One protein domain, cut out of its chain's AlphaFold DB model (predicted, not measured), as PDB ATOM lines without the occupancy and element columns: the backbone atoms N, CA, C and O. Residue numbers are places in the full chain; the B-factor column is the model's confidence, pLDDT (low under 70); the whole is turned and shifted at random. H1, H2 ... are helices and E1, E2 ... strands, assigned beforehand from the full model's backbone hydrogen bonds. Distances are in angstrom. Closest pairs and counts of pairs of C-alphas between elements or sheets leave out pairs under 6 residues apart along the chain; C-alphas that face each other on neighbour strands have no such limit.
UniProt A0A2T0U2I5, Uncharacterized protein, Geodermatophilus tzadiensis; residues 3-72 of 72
ATOM      1  N   LEU A   3     105.764 132.820 148.554       94.56
ATOM      2  CA  LEU A   3     107.012 133.398 148.044       94.56
ATOM      3  C   LEU A   3     108.006 133.524 149.202       94.56
ATOM      4  O   LEU A   3     107.660 134.082 150.245       94.56
ATOM      5  N   ILE A   4     109.213 132.994 149.027       94.69
ATOM      6  CA  ILE A   4     110.299 133.085 150.007       94.69
ATOM      7  C   ILE A   4     111.562 133.621 149.346       94.69
ATOM      8  O   ILE A   4     111.795 133.355 148.174       94.69
ATOM      9  N   THR A   5     112.419 134.271 150.125       96.88
ATOM     10  CA  THR A   5     113.799 134.557 149.722       96.88
ATOM     11  C   THR A   5     114.719 133.560 150.413       96.88
ATOM     12  O   THR A   5     114.668 133.393 151.639       96.88
ATOM     13  N   CYS A   6     115.554 132.862 149.650       96.62
ATOM     14  CA  CYS A   6     116.539 131.948 150.210       96.62
ATOM     15  C   CYS A   6     117.629 132.744 150.956       96.62
ATOM     16  O   CYS A   6     118.304 133.567 150.341       96.62
ATOM     17  N   PRO A   7     117.871 132.505 152.257       96.25
ATOM     18  CA  PRO A   7     118.909 133.216 153.005       96.25
ATOM     19  C   PRO A   7     120.334 132.860 152.553       96.25
ATOM     20  O   PRO A   7     121.264 133.610 152.837       96.25
ATOM     21  N   VAL A   8     120.510 131.730 151.856       97.75
ATOM     22  CA  VAL A   8     121.811 131.258 151.360       97.75
ATOM     23  C   VAL A   8     122.112 131.843 149.980       97.75
ATOM     24  O   VAL A   8     123.135 132.494 149.792       97.75
ATOM     25  N   THR A   9     121.218 131.628 149.014       97.19
ATOM     26  CA  THR A   9     121.433 131.996 147.603       97.19
ATOM     27  C   THR A   9     120.888 133.377 147.254       97.19
ATOM     28  O   THR A   9     121.217 133.902 146.195       97.19
ATOM     29  N   ARG A  10     120.056 133.971 148.123       96.56
ATOM     30  CA  ARG A  10     119.313 135.225 147.890       96.56
ATOM     31  C   ARG A  10     118.368 135.188 146.685       96.56
ATOM     32  O   ARG A  10     117.935 136.240 146.232       96.56
ATOM     33  N   THR A  11     118.038 134.000 146.184       96.56
ATOM     34  CA  THR A  11     117.029 133.832 145.134       96.56
ATOM     35  C   THR A  11     115.632 133.834 145.735       96.56
ATOM     36  O   THR A  11     115.413 133.305 146.831       96.56
ATOM     37  N   ASP A  12     114.695 134.434 145.010       97.38
ATOM     38  CA  ASP A  12     113.280 134.375 145.344       97.38
ATOM     39  C   ASP A  12     112.656 133.129 144.717       97.38
ATOM     40  O   ASP A  12     112.769 132.891 143.518       97.38
ATOM     41  N   GLU A  13     111.988 132.329 145.543       96.06
ATOM     42  CA  GLU A  13     111.427 131.039 145.163       96.06
ATOM     43  C   GLU A  13     109.933 131.002 145.476       96.06
ATOM     44  O   GLU A  13     109.502 131.265 146.606       96.06
ATOM     45  N   LEU A  14     109.128 130.615 144.484       96.69
ATOM     46  CA  LEU A  14     107.709 130.348 144.687       96.69
ATOM     47  C   LEU A  14     107.518 128.879 145.076       96.69
ATOM     48  O   LEU A  14     107.562 127.972 144.246       96.69
ATOM     49  N   VAL A  15     107.290 128.637 146.361       95.00
ATOM     50  CA  VAL A  15     107.194 127.293 146.937       95.00
ATOM     51  C   VAL A  15     105.744 126.846 147.104       95.00
ATOM     52  O   VAL A  15     104.858 127.600 147.516       95.00
ATOM     53  N   SER A  16     105.493 125.575 146.784       95.94
ATOM     54  CA  SER A  16     104.202 124.933 147.027       95.94
ATOM     55  C   SER A  16     104.039 124.565 148.499       95.94
ATOM     56  O   SER A  16     105.014 124.310 149.207       95.94
ATOM     57  N   ASP A  17     102.791 124.469 148.956       93.06
ATOM     58  CA  ASP A  17     102.500 124.195 150.369       93.06
ATOM     59  C   ASP A  17     102.971 122.793 150.796       93.06
ATOM     60  O   ASP A  17     103.255 122.560 151.964       93.06
ATOM     61  N   ARG A  18     103.176 121.877 149.834       95.81
ATOM     62  CA  ARG A  18     103.765 120.545 150.066       95.81
ATOM     63  C   ARG A  18     105.211 120.591 150.571       95.81
ATOM     64  O   ARG A  18     105.685 119.597 151.106       95.81
ATOM     65  N   ARG A  19     105.921 121.710 150.385       96.19
ATOM     66  CA  ARG A  19     107.288 121.904 150.901       96.19
ATOM     67  C   ARG A  19     107.326 122.513 152.304       96.19
ATOM     68  O   ARG A  19     108.409 122.680 152.866       96.19
ATOM     69  N   ILE A  20     106.171 122.838 152.884       95.62
ATOM     70  CA  ILE A  20     106.071 123.298 154.269       95.62
ATOM     71  C   ILE A  20     106.129 122.065 155.173       95.62
ATOM     72  O   ILE A  20     105.232 121.226 155.158       95.62
ATOM     73  N   ARG A  21     107.202 121.946 155.956       97.19
ATOM     74  CA  ARG A  21     107.445 120.817 156.865       97.19
ATOM     75  C   ARG A  21     106.696 120.963 158.183       97.19
ATOM     76  O   ARG A  21     106.237 119.970 158.735       97.19
ATOM     77  N   SER A  22     106.565 122.188 158.683       96.00
ATOM     78  CA  SER A  22     105.786 122.468 159.886       96.00
ATOM     79  C   SER A  22     105.296 123.911 159.924       96.00
ATOM     80  O   SER A  22     105.858 124.811 159.290       96.00
ATOM     81  N   VAL A  23     104.221 124.112 160.687       94.25
ATOM     82  CA  VAL A  23     103.598 125.410 160.929       94.25
ATOM     83  C   VAL A  23     103.433 125.577 162.432       94.25
ATOM     84  O   VAL A  23     102.684 124.833 163.059       94.25
ATOM     85  N   THR A  24     104.105 126.570 163.006       94.69
ATOM     86  CA  THR A  24     103.982 126.896 164.429       94.69
ATOM     87  C   THR A  24     103.267 128.221 164.582       94.69
ATOM     88  O   THR A  24     103.708 129.257 164.084       94.69
ATOM     89  N   ASN A  25     102.144 128.192 165.291       89.50
ATOM     90  CA  ASN A  25     101.361 129.385 165.541       89.50
ATOM     91  C   ASN A  25     101.829 130.069 166.830       89.50
ATOM     92  O   ASN A  25     101.510 129.619 167.930       89.50
ATOM     93  N   HIS A  26     102.583 131.157 166.703       86.25
ATOM     94  CA  HIS A  26     102.959 131.987 167.840       86.25
ATOM     95  C   HIS A  26     101.913 133.090 168.069       86.25
ATOM     96  O   HIS A  26     101.183 133.473 167.149       86.25
ATOM     97  N   PRO A  27     101.843 133.668 169.282       83.00
ATOM     98  CA  PRO A  27     100.917 134.766 169.562       83.00
ATOM     99  C   PRO A  27     101.075 135.975 168.624       83.00
ATOM    100  O   PRO A  27     100.099 136.663 168.326       83.00
ATOM    101  N   THR A  28     102.297 136.236 168.147       78.94
ATOM    102  CA  THR A  28     102.635 137.426 167.348       78.94
ATOM    103  C   THR A  28     102.818 137.155 165.855       78.94
ATOM    104  O   THR A  28     102.779 138.096 165.070       78.94
ATOM    105  N   HIS A  29     103.022 135.901 165.449       86.25
ATOM    106  CA  HIS A  29     103.317 135.523 164.065       86.25
ATOM    107  C   HIS A  29     103.074 134.028 163.845       86.25
ATOM    108  O   HIS A  29     102.992 133.259 164.799       86.25
ATOM    109  N   VAL A  30     103.022 133.592 162.588       89.44
ATOM    110  CA  VAL A  30     103.118 132.164 162.255       89.44
ATOM    111  C   VAL A  30     104.513 131.888 161.716       89.44
ATOM    112  O   VAL A  30     104.976 132.604 160.829       89.44
ATOM    113  N   ALA A  31     105.182 130.877 162.262       94.00
ATOM    114  CA  ALA A  31     106.462 130.385 161.778       94.00
ATOM    115  C   ALA A  31     106.235 129.194 160.835       94.00
ATOM    116  O   ALA A  31     105.557 128.233 161.193       94.00
ATOM    117  N   LEU A  32     106.794 129.273 159.631       95.00
ATOM    118  CA  LEU A  32     106.712 128.263 158.580       95.00
ATOM    119  C   LEU A  32     108.102 127.668 158.371       95.00
ATOM    120  O   LEU A  32     108.989 128.383 157.910       95.00
ATOM    121  N   ALA A  33     108.298 126.388 158.690       97.62
ATOM    122  CA  ALA A  33     109.516 125.676 158.313       97.62
ATOM    123  C   ALA A  33     109.355 125.149 156.884       97.62
ATOM    124  O   ALA A  33     108.491 124.312 156.621       97.62
ATOM    125  N   VAL A  34     110.163 125.652 155.957       97.88
ATOM    126  CA  VAL A  34     110.033 125.402 154.519       97.88
ATOM    127  C   VAL A  34     111.311 124.787 153.983       97.88
ATOM    128  O   VAL A  34     112.397 125.309 154.216       97.88
ATOM    129  N   GLU A  35     111.180 123.699 153.233       98.00
ATOM    130  CA  GLU A  35     112.282 123.133 152.461       98.00
ATOM    131  C   GLU A  35     112.525 123.962 151.194       98.00
ATOM    132  O   GLU A  35     111.688 124.011 150.286       98.00
ATOM    133  N   CYS A  36     113.673 124.633 151.144       96.75
ATOM    134  CA  CYS A  36     114.031 125.546 150.071       96.75
ATOM    135  C   CYS A  36     114.522 124.780 148.829       96.75
ATOM    136  O   CYS A  36     115.484 124.016 148.932       96.75
ATOM    137  N   PRO A  37     113.925 124.992 147.641       96.38
ATOM    138  CA  PRO A  37     114.365 124.323 146.417       96.38
ATOM    139  C   PRO A  37     115.723 124.827 145.909       96.38
ATOM    140  O   PRO A  37     116.421 124.069 145.246       96.38
ATOM    141  N   ALA A  38     116.116 126.064 146.238       96.31
ATOM    142  CA  ALA A  38     117.357 126.667 145.751       96.31
ATOM    143  C   ALA A  38     118.618 126.105 146.428       96.31
ATOM    144  O   ALA A  38     119.645 125.934 145.781       96.31
ATOM    145  N   CYS A  39     118.557 125.833 147.735       96.88
ATOM    146  CA  CYS A  39     119.714 125.383 148.522       96.88
ATOM    147  C   CYS A  39     119.512 124.018 149.201       96.88
ATOM    148  O   CYS A  39     120.404 123.550 149.906       96.88
ATOM    149  N   GLY A  40     118.332 123.404 149.065       96.50
ATOM    150  CA  GLY A  40     117.985 122.119 149.683       96.50
ATOM    151  C   GLY A  40     117.829 122.145 151.211       96.50
ATOM    152  O   GLY A  40     117.509 121.123 151.808       96.50
ATOM    153  N   SER A  41     118.046 123.292 151.860       97.25
ATOM    154  CA  SER A  41     117.971 123.434 153.319       97.25
ATOM    155  C   SER A  41     116.563 123.789 153.798       97.25
ATOM    156  O   SER A  41     115.744 124.317 153.046       97.25
ATOM    157  N   VAL A  42     116.283 123.542 155.080       98.00
ATOM    158  CA  VAL A  42     115.039 123.985 155.726       98.00
ATOM    159  C   VAL A  42     115.243 125.353 156.374       98.00
ATOM    160  O   VAL A  42     116.170 125.548 157.160       98.00
ATOM    161  N   HIS A  43     114.354 126.298 156.076       97.62
ATOM    162  CA  HIS A  43     114.381 127.657 156.618       97.62
ATOM    163  C   HIS A  43     113.059 128.018 157.287       97.62
ATOM    164  O   HIS A  43     111.994 127.579 156.856       97.62
ATOM    165  N   VAL A  44     113.123 128.834 158.342       96.75
ATOM    166  CA  VAL A  44     111.937 129.298 159.067       96.75
ATOM    167  C   VAL A  44     111.583 130.715 158.638       96.75
ATOM    168  O   VAL A  44     112.343 131.652 158.881       96.75
ATOM    169  N   TYR A  45     110.395 130.879 158.064       94.06
ATOM    170  CA  TYR A  45     109.843 132.169 157.660       94.06
ATOM    171  C   TYR A  45     108.728 132.594 158.611       94.06
ATOM    172  O   TYR A  45     107.893 131.783 159.007       94.06
ATOM    173  N   ARG A  46     108.699 133.875 158.989       91.56
ATOM    174  CA  ARG A  46     107.690 134.429 159.903       91.56
ATOM    175  C   ARG A  46     106.682 135.256 159.117       91.56
ATOM    176  O   ARG A  46     107.070 136.169 158.396       91.56
ATOM    177  N   THR A  47     105.392 134.973 159.270       84.69
ATOM    178  CA  THR A  47     104.336 135.760 158.621       84.69
ATOM    179  C   THR A  47     103.883 136.902 159.533       84.69
ATOM    180  O   THR A  47     103.525 136.696 160.693       84.69
ATOM    181  N   GLY A  48     103.920 138.132 159.010       70.00
ATOM    182  CA  GLY A  48     103.644 139.351 159.783       70.00
ATOM    183  C   GLY A  48     102.164 139.721 159.932       70.00
ATOM    184  O   GLY A  48     101.830 140.532 160.787       70.00
ATOM    185  N   ARG A  49     101.246 139.120 159.157       62.34
ATOM    186  CA  ARG A  49      99.833 139.562 159.082       62.34
ATOM    187  C   ARG A  49      99.034 139.417 160.386       62.34
ATOM    188  O   ARG A  49      98.022 140.084 160.554       62.34
ATOM    189  N   ARG A  50      99.491 138.591 161.336       60.38
ATOM    190  CA  ARG A  50      98.857 138.476 162.660       60.38
ATOM    191  C   ARG A  50      99.207 139.649 163.588       60.38
ATOM    192  O   ARG A  50      98.474 139.901 164.537       60.38
ATOM    193  N   TRP A  51     100.294 140.375 163.326       57.91
ATOM    194  CA  TRP A  51     100.790 141.424 164.218       57.91
ATOM    195  C   TRP A  51      99.834 142.611 164.339       57.91
ATOM    196  O   TRP A  51      99.524 143.017 165.454       57.91
ATOM    197  N   GLU A  52      99.330 143.136 163.222       66.06
ATOM    198  CA  GLU A  52      98.433 144.302 163.228       66.06
ATOM    199  C   GLU A  52      97.105 143.987 163.924       66.06
ATOM    200  O   GLU A  52      96.676 144.729 164.806       66.06
ATOM    201  N   ALA A  53      96.509 142.832 163.618       69.69
ATOM    202  CA  ALA A  53      95.272 142.384 164.253       69.69
ATOM    203  C   ALA A  53      95.456 142.093 165.754       69.69
ATOM    204  O   ALA A  53      94.626 142.487 166.572       69.69
ATOM    205  N   THR A  54      96.562 141.441 166.141       72.25
ATOM    206  CA  THR A  54      96.881 141.201 167.555       72.25
ATOM    207  C   THR A  54      97.156 142.514 168.291       72.25
ATOM    208  O   THR A  54      96.662 142.682 169.404       72.25
ATOM    209  N   ARG A  55      97.896 143.465 167.699       74.00
ATOM    210  CA  ARG A  55      98.147 144.789 168.294       74.00
ATOM    211  C   ARG A  55      96.829 145.523 168.549       74.00
ATOM    212  O   ARG A  55      96.574 145.884 169.695       74.00
ATOM    213  N   ALA A  56      95.970 145.640 167.536       79.38
ATOM    214  CA  ALA A  56      94.668 146.294 167.666       79.38
ATOM    215  C   ALA A  56      93.790 145.632 168.746       79.38
ATOM    216  O   ALA A  56      93.179 146.310 169.573       79.38
ATOM    217  N   ALA A  57      93.775 144.294 168.809       81.69
ATOM    218  CA  ALA A  57      93.039 143.567 169.841       81.69
ATOM    219  C   ALA A  57      93.585 143.825 171.259       81.69
ATOM    220  O   ALA A  57      92.801 143.938 172.207       81.69
ATOM    221  N   ARG A  58      94.913 143.934 171.424       80.19
ATOM    222  CA  ARG A  58      95.531 144.262 172.721       80.19
ATOM    223  C   ARG A  58      95.261 145.705 173.140       80.19
ATOM    224  O   ARG A  58      94.939 145.922 174.304       80.19
ATOM    225  N   GLU A  59      95.336 146.658 172.218       86.06
ATOM    226  CA  GLU A  59      95.003 148.066 172.476       86.06
ATOM    227  C   GLU A  59      93.539 148.219 172.912       86.06
ATOM    228  O   GLU A  59      93.259 148.823 173.948       86.06
ATOM    229  N   ALA A  60      92.604 147.563 172.217       85.75
ATOM    230  CA  ALA A  60      91.191 147.561 172.594       85.75
ATOM    231  C   ALA A  60      90.940 146.921 173.974       85.75
ATOM    232  O   ALA A  60      90.078 147.369 174.733       85.75
ATOM    233  N   ALA A  61      91.684 145.867 174.329       87.06
ATOM    234  CA  ALA A  61      91.595 145.257 175.653       87.06
ATOM    235  C   ALA A  61      92.124 146.182 176.761       87.06
ATOM    236  O   ALA A  61      91.489 146.277 177.812       87.06
ATOM    237  N   ALA A  62      93.232 146.886 176.517       86.44
ATOM    238  CA  ALA A  62      93.794 147.855 177.454       86.44
ATOM    239  C   ALA A  62      92.851 149.051 177.678       86.44
ATOM    240  O   ALA A  62      92.618 149.433 178.823       86.44
ATOM    241  N   ALA A  63      92.230 149.573 176.616       83.69
ATOM    242  CA  ALA A  63      91.252 150.659 176.711       83.69
ATOM    243  C   ALA A  63      90.039 150.282 177.584       83.69
ATOM    244  O   ALA A  63      89.638 151.049 178.455       83.69
ATOM    245  N   ARG A  64      89.497 149.064 177.420       87.00
ATOM    246  CA  ARG A  64      88.392 148.560 178.263       87.00
ATOM    247  C   ARG A  64      88.783 148.411 179.735       87.00
ATOM    248  O   ARG A  64      87.952 148.634 180.610       87.00
ATOM    249  N   ALA A  65      90.019 147.997 180.010       85.06
ATOM    250  CA  ALA A  65      90.514 147.883 181.380       85.06
ATOM    251  C   ALA A  65      90.665 149.264 182.037       85.06
ATOM    252  O   ALA A  65      90.262 149.431 183.185       85.06
ATOM    253  N   ALA A  66      91.173 150.253 181.297       80.94
ATOM    254  CA  ALA A  66      91.290 151.630 181.769       80.94
ATOM    255  C   ALA A  66      89.920 152.266 182.061       80.94
ATOM    256  O   ALA A  66      89.738 152.835 183.132       80.94
ATOM    257  N   ASP A  67      88.933 152.107 181.172       83.88
ATOM    258  CA  ASP A  67      87.570 152.625 181.386       83.88
ATOM    259  C   ASP A  67      86.926 152.044 182.657       83.88
ATOM    260  O   ASP A  67      86.288 152.763 183.420       83.88
ATOM    261  N   ARG A  68      87.168 150.759 182.953       83.56
ATOM    262  CA  ARG A  68      86.689 150.132 184.193       83.56
ATOM    263  C   ARG A  68      87.337 150.727 185.445       83.56
ATOM    264  O   ARG A  68      86.660 150.846 186.455       83.56
ATOM    265  N   LEU A  69      88.622 151.073 185.381       81.25
ATOM    266  CA  LEU A  69      89.350 151.676 186.501       81.25
ATOM    267  C   LEU A  69      88.951 153.136 186.742       81.25
ATOM    268  O   LEU A  69      88.971 153.577 187.879       81.25
ATOM    269  N   VAL A  70      88.588 153.877 185.691       80.00
ATOM    270  CA  VAL A  70      88.140 155.279 185.797       80.00
ATOM    271  C   VAL A  70      86.704 155.388 186.319       80.00
ATOM    272  O   VAL A  70      86.338 156.401 186.905       80.00
ATOM    273  N   ARG A  71      85.875 154.361 186.095       74.25
ATOM    274  CA  ARG A  71      84.464 154.331 186.520       74.25
ATOM    275  C   ARG A  71      84.219 153.650 187.873       74.25
ATOM    276  O   ARG A  71      83.059 153.572 188.276       74.25
ATOM    277  N   ALA A  72      85.257 153.115 188.511       60.31
ATOM    278  CA  ALA A  72      85.202 152.487 189.834       60.31
ATOM    279  C   ALA A  72      85.618 153.487 190.918       60.31
ATOM    280  O   ALA A  72      85.023 153.417 192.014       60.31
TER     281      ALA A  72
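Overview. This is residues 3 to 72 of the 72 residues of an uncharacterized protein of Geodermatophilus tzadiensis (UniProt A0A2T0U2I5). What does the model look like? A three-stranded meander, E3 E4 E5, each strand the antiparallel neighbour of the one before, and a small hairpin, E1 and E2, make a head; from E5 a long helix, H1, runs away, with residues 56 to 70 sticking out. What is its make-up? The 70 printed residues, class mixed, run E1 E2 E3 E4 E5 H1; the whole is extended, radius of gyration of the C-alphas 18.5 A, spans 60 by 20 by 16 A.

Along the chain. Where is the sheet? E3 is residues 20 to 25, E4 30 to 35 and E5 42 to 47, the last two 16.2 A long. Where is the rest? H1, residues 49 to 70, 33.1 A, ends at C-alpha 70 (88.140, 155.279, 185.797). E1, residues 3 to 5, begins at C-alpha 3 (107.012, 133.398, 148.044); E2 is residues 12 to 15.

Arrangement. How do strands pair? Hairpins E3 and E4 (N 24 to O 31, 2.9 A), E4 and E5 (N 32 to O 45, 2.8 A) and E1 and E2 (N 13 to O 4, 2.8 A) are antiparallel, within hydrogen-bond range. And H1? It is only just not on the sheet, with 4 pairs of C-alphas within 10 A; 17 of 18 O i to N i+4 pairs are within range.

Size, cuts and confidence. How large is it? The farthest C-alphas, Ala 38 and Ala 72, are 60.4 A apart. Any cut or weak spot? The printed part has no cut and no long link; pLDDT is under 70 at residues 49 to 53 and 72.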